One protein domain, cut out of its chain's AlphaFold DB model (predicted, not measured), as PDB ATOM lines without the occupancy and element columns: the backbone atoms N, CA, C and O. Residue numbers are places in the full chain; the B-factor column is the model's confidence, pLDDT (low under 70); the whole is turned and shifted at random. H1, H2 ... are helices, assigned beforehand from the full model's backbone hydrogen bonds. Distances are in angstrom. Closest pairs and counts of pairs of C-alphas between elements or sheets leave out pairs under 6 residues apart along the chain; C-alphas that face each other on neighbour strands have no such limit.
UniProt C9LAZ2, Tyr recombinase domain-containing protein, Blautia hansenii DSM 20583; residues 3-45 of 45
ATOM      1  N   LYS A   3     449.408 311.878 298.323       65.81
ATOM      2  CA  LYS A   3     449.406 311.187 299.631       65.81
ATOM      3  C   LYS A   3     449.559 309.663 299.555       65.81
ATOM      4  O   LYS A   3     449.840 309.027 300.558       65.81
ATOM      5  N   SER A   4     449.365 309.069 298.379       75.88
ATOM      6  CA  SER A   4     449.537 307.630 298.159       75.88
ATOM      7  C   SER A   4     450.975 307.267 297.762       75.88
ATOM      8  O   SER A   4     451.210 306.144 297.335       75.88
ATOM      9  N   GLY A   5     451.922 308.215 297.830       77.06
ATOM     10  CA  GLY A   5     453.317 308.011 297.420       77.06
ATOM     11  C   GLY A   5     453.515 307.941 295.904       77.06
ATOM     12  O   GLY A   5     454.567 307.524 295.426       77.06
ATOM     13  N   MET A   6     452.504 308.328 295.119       83.38
ATOM     14  CA  MET A   6     452.594 308.318 293.664       83.38
ATOM     15  C   MET A   6     453.575 309.388 293.184       83.38
ATOM     16  O   MET A   6     453.461 310.556 293.556       83.38
ATOM     17  N   ASN A   7     454.491 309.004 292.294       86.94
ATOM     18  CA  ASN A   7     455.417 309.944 291.681       86.94
ATOM     19  C   ASN A   7     454.639 310.992 290.841       86.94
ATOM     20  O   ASN A   7     453.950 310.617 289.885       86.94
ATOM     21  N   PRO A   8     454.762 312.300 291.133       88.12
ATOM     22  CA  PRO A   8     454.008 313.343 290.436       88.12
ATOM     23  C   PRO A   8     454.369 313.483 288.947       88.12
ATOM     24  O   PRO A   8     453.541 313.961 288.177       88.12
ATOM     25  N   LYS A   9     455.546 313.019 288.495       89.12
ATOM     26  CA  LYS A   9     455.890 312.932 287.061       89.12
ATOM     27  C   LYS A   9     455.138 311.819 286.340       89.12
ATOM     28  O   LYS A   9     454.731 312.016 285.198       89.12
ATOM     29  N   ALA A  10     454.925 310.681 287.000       90.50
ATOM     30  CA  ALA A  10     454.100 309.613 286.441       90.50
ATOM     31  C   ALA A  10     452.653 310.097 286.279       90.50
ATOM     32  O   ALA A  10     452.042 309.892 285.234       90.50
ATOM     33  N   LEU A  11     452.146 310.832 287.274       89.62
ATOM     34  CA  LEU A  11     450.835 311.460 287.182       89.62
ATOM     35  C   LEU A  11     450.793 312.533 286.081       89.62
ATOM     36  O   LEU A  11     449.872 312.516 285.280       89.62
ATOM     37  N   GLN A  12     451.803 313.405 285.970       93.44
ATOM     38  CA  GLN A  12     451.887 314.397 284.885       93.44
ATOM     39  C   GLN A  12     451.755 313.738 283.505       93.44
ATOM     40  O   GLN A  12     450.992 314.218 282.669       93.44
ATOM     41  N   TYR A  13     452.490 312.645 283.284       92.88
ATOM     42  CA  TYR A  13     452.468 311.907 282.027       92.88
ATOM     43  C   TYR A  13     451.086 311.312 281.736       92.88
ATOM     44  O   TYR A  13     450.557 311.509 280.646       92.88
ATOM     45  N   LEU A  14     450.473 310.651 282.723       92.50
ATOM     46  CA  LEU A  14     449.136 310.064 282.584       92.50
ATOM     47  C   LEU A  14     448.053 311.117 282.324       92.50
ATOM     48  O   LEU A  14     447.125 310.865 281.562       92.50
ATOM     49  N   MET A  15     448.182 312.293 282.936       91.12
ATOM     50  CA  MET A  15     447.231 313.394 282.770       91.12
ATOM     51  C   MET A  15     447.479 314.219 281.499       91.12
ATOM     52  O   MET A  15     446.674 315.087 281.171       91.12
ATOM     53  N   GLY A  16     448.586 313.985 280.783       94.25
ATOM     54  CA  GLY A  16     448.919 314.716 279.559       94.25
ATOM     55  C   GLY A  16     449.209 316.203 279.783       94.25
ATOM     56  O   GLY A  16     449.068 317.007 278.864       94.25
ATOM     57  N   HIS A  17     449.595 316.596 280.998       95.81
ATOM     58  CA  HIS A  17     449.900 317.990 281.298       95.81
ATOM     59  C   HIS A  17     451.273 318.368 280.741       95.81
ATOM     60  O   HIS A  17     452.308 317.887 281.214       95.81
ATOM     61  N   SER A  18     451.290 319.283 279.774       93.94
ATOM     62  CA  SER A  18     452.530 319.827 279.207       93.94
ATOM     63  C   SER A  18     453.378 320.562 280.249       93.94
ATOM     64  O   SER A  18     454.603 320.525 280.175       93.94
ATOM     65  N   ASP A  19     452.736 321.177 281.247       93.94
ATOM     66  CA  ASP A  19     453.398 321.862 282.356       93.94
ATOM     67  C   ASP A  19     453.201 321.119 283.688       93.94
ATOM     68  O   ASP A  19     452.098 320.685 284.031       93.94
ATOM     69  N   ILE A  20     454.280 320.980 284.462       92.81
ATOM     70  CA  ILE A  20     454.257 320.248 285.738       92.81
ATOM     71  C   ILE A  20     453.498 321.012 286.832       92.81
ATOM     72  O   ILE A  20     452.933 320.381 287.728       92.81
ATOM     73  N   SER A  21     453.422 322.345 286.751       93.12
ATOM     74  CA  SER A  21     452.758 323.172 287.765       93.12
ATOM     75  C   SER A  21     451.266 322.864 287.844       93.12
ATOM     76  O   SER A  21     450.714 322.863 288.938       93.12
ATOM     77  N   VAL A  22     450.620 322.514 286.725       91.81
ATOM     78  CA  VAL A  22     449.205 322.092 286.702       91.81
ATOM     79  C   VAL A  22     448.988 320.854 287.577       91.81
ATOM     80  O   VAL A  22     448.060 320.804 288.386       91.81
ATOM     81  N   THR A  23     449.870 319.861 287.458       90.81
ATOM     82  CA  THR A  23     449.797 318.620 288.242       90.81
ATOM     83  C   THR A  23     450.065 318.877 289.722       90.81
ATOM     84  O   THR A  23     449.332 318.375 290.573       90.81
ATOM     85  N   LEU A  24     451.089 319.675 290.038       90.25
ATOM     86  CA  LEU A  24     451.452 319.990 291.422       90.25
ATOM     87  C   LEU A  24     450.351 320.800 292.118       90.25
ATOM     88  O   LEU A  24     449.866 320.422 293.182       90.25
ATOM     89  N   ASN A  25     449.862 321.853 291.464       88.19
ATOM     90  CA  ASN A  25     448.827 322.723 292.015       88.19
ATOM     91  C   ASN A  25     447.465 322.052 292.168       88.19
ATOM     92  O   ASN A  25     446.608 322.642 292.803       88.19
ATOM     93  N   THR A  26     447.241 320.879 291.575       85.00
ATOM     94  CA  THR A  26     445.949 320.180 291.663       85.00
ATOM     95  C   THR A  26     446.026 318.961 292.577       85.00
ATOM     96  O   THR A  26     445.089 318.667 293.317       85.00
ATOM     97  N   TYR A  27     447.139 318.221 292.537       80.94
ATOM     98  CA  TYR A  27     447.201 316.874 293.108       80.94
ATOM     99  C   TYR A  27     448.197 316.710 294.255       80.94
ATOM    100  O   TYR A  27     448.159 315.662 294.908       80.94
ATOM    101  N   THR A  28     449.055 317.702 294.525       83.19
ATOM    102  CA  THR A  28     450.077 317.643 295.589       83.19
ATOM    103  C   THR A  28     449.820 318.608 296.745       83.19
ATOM    104  O   THR A  28     450.759 319.028 297.414       83.19
ATOM    105  N   HIS A  29     448.563 318.964 297.014       84.00
ATOM    106  CA  HIS A  29     448.234 319.722 298.220       84.00
ATOM    107  C   HIS A  29     448.535 318.893 299.474       84.00
ATOM    108  O   HIS A  29     447.943 317.833 299.692       84.00
ATOM    109  N   VAL A  30     449.452 319.395 300.295       83.94
ATOM    110  CA  VAL A  30     449.838 318.819 301.586       83.94
ATOM    111  C   VAL A  30     449.560 319.830 302.687       83.94
ATOM    112  O   VAL A  30     449.644 321.039 302.458       83.94
ATOM    113  N   ASN A  31     449.194 319.348 303.871       85.94
ATOM    114  CA  ASN A  31     449.052 320.203 305.043       85.94
ATOM    115  C   ASN A  31     450.355 320.215 305.867       85.94
ATOM    116  O   ASN A  31     451.325 319.522 305.556       85.94
ATOM    117  N   LEU A  32     450.389 321.038 306.917       88.81
ATOM    118  CA  LEU A  32     451.573 321.185 307.768       88.81
ATOM    119  C   LEU A  32     451.957 319.884 308.493       88.81
ATOM    120  O   LEU A  32     453.139 319.653 308.735       88.81
ATOM    121  N   GLU A  33     450.981 319.050 308.851       87.88
ATOM    122  CA  GLU A  33     451.227 317.792 309.562       87.88
ATOM    123  C   GLU A  33     451.862 316.756 308.634       87.88
ATOM    124  O   GLU A  33     452.893 316.187 308.986       87.88
ATOM    125  N   ASP A  34     451.351 316.632 307.403       85.38
ATOM    126  CA  ASP A  34     451.940 315.785 306.358       85.38
ATOM    127  C   ASP A  34     453.416 316.164 306.111       85.38
ATOM    128  O   ASP A  34     454.284 315.300 305.981       85.38
ATOM    129  N   ALA A  35     453.717 317.470 306.072       87.00
ATOM    130  CA  ALA A  35     455.078 317.967 305.885       87.00
ATOM    131  C   ALA A  35     455.988 317.650 307.083       87.00
ATOM    132  O   ALA A  35     457.148 317.283 306.898       87.00
ATOM    133  N   ARG A  36     455.474 317.771 308.314       89.50
ATOM    134  CA  ARG A  36     456.218 317.425 309.535       89.50
ATOM    135  C   ARG A  36     456.544 315.939 309.602       89.50
ATOM    136  O   ARG A  36     457.678 315.596 309.924       89.50
ATOM    137  N   GLU A  37     455.583 315.077 309.281       89.25
ATOM    138  CA  GLU A  37     455.803 313.630 309.234       89.25
ATOM    139  C   GLU A  37     456.860 313.245 308.196       89.25
ATOM    140  O   GLU A  37     457.728 312.427 308.492       89.25
ATOM    141  N   GLU A  38     456.834 313.847 307.003       88.25
ATOM    142  CA  GLU A  38     457.834 313.555 305.969       88.25
ATOM    143  C   GLU A  38     459.244 313.993 306.392       88.25
ATOM    144  O   GLU A  38     460.202 313.234 306.251       88.25
ATOM    145  N   VAL A  39     459.381 315.184 306.984       90.62
ATOM    146  CA  VAL A  39     460.671 315.653 307.516       90.62
ATOM    147  C   VAL A  39     461.176 314.726 308.622       90.62
ATOM    148  O   VAL A  39     462.350 314.360 308.617       90.62
ATOM    149  N   ALA A  40     460.299 314.303 309.536       91.88
ATOM    150  CA  ALA A  40     460.657 313.365 310.593       91.88
ATOM    151  C   ALA A  40     461.109 312.006 310.028       91.88
ATOM    152  O   ALA A  40     462.111 311.469 310.491       91.88
ATOM    153  N   ARG A  41     460.438 311.471 308.996       89.06
ATOM    154  CA  ARG A  41     460.864 310.231 308.316       89.06
ATOM    155  C   ARG A  41     462.266 310.343 307.727       89.06
ATOM    156  O   ARG A  41     463.060 309.427 307.901       89.06
ATOM    157  N   ILE A  42     462.568 311.449 307.047       91.25
ATOM    158  CA  ILE A  42     463.878 311.667 306.412       91.25
ATOM    159  C   ILE A  42     464.986 311.815 307.464       91.25
ATOM    160  O   ILE A  42     466.097 311.358 307.238       91.25
ATOM    161  N   GLN A  43     464.697 312.427 308.617       85.12
ATOM    162  CA  GLN A  43     465.675 312.612 309.699       85.12
ATOM    163  C   GLN A  43     466.032 311.330 310.464       85.12
ATOM    164  O   GLN A  43     467.026 311.319 311.185       85.12
ATOM    165  N   VAL A  44     465.216 310.279 310.354       73.69
ATOM    166  CA  VAL A  44     465.441 308.980 311.018       73.69
ATOM    167  C   VAL A  44     466.287 308.027 310.149       73.69
ATOM    168  O   VAL A  44     466.660 306.951 310.616       73.69
ATOM    169  N   VAL A  45     466.611 308.418 308.908       54.59
ATOM    170  CA  VAL A  45     467.459 307.672 307.954       54.59
ATOM    171  C   VAL A  45     468.916 308.120 308.016       54.59
ATOM    172  O   VAL A  45     469.166 309.330 308.208       54.59
TER     173      VAL A  45
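Overview. This is residues 3 to 45 of the 45 residues of the protein "Tyr recombinase domain-containing protein" of Blautia hansenii DSM 20583 (UniProt C9LAZ2). The longest helix, H3, lies at one end of an elongated model, away from a small head of two helices, H1 and H2, packed on each other at right angles. Residues 35 to 45, most of H3 and the tail after it, stick out free. The 43 printed residues hold three named helices, H1, H2 and H3 in chain order, and no named strand: all helix. The whole is loose, with a radius of gyration of the C-alphas of 12.4 A, and spans 36 by 19 by 15 A.

Arrangement. H3, residues 32 to 43, is apart from H2, residues 20 to 27, and from H1, residues 8 to 15. H1 and H2 touch, with the C-alphas of Gln 12 and Thr 23 closest at 5.8 A. Their lines are about perpendicular, at 90 degrees. In H1, H2 and H3 every O i to N i+4 pair is within hydrogen-bond range.

Along the chain. H3 measures 16.6 A from C-alpha 32 at (451.573, 321.185, 307.768) to C-alpha 43 at (465.675, 312.612, 309.699). H2 measures 10.7 A and H1 10.2 A, from first to last C-alpha; H1 begins with C-alpha 8 at (454.008, 313.343, 290.436).

Size, cuts and confidence. The C-alphas farthest apart, of Ser 18 and Val 44, are 36.0 A apart. The printed part has no cut, and both links are tight. Residues 3 and 45 have pLDDT under 70.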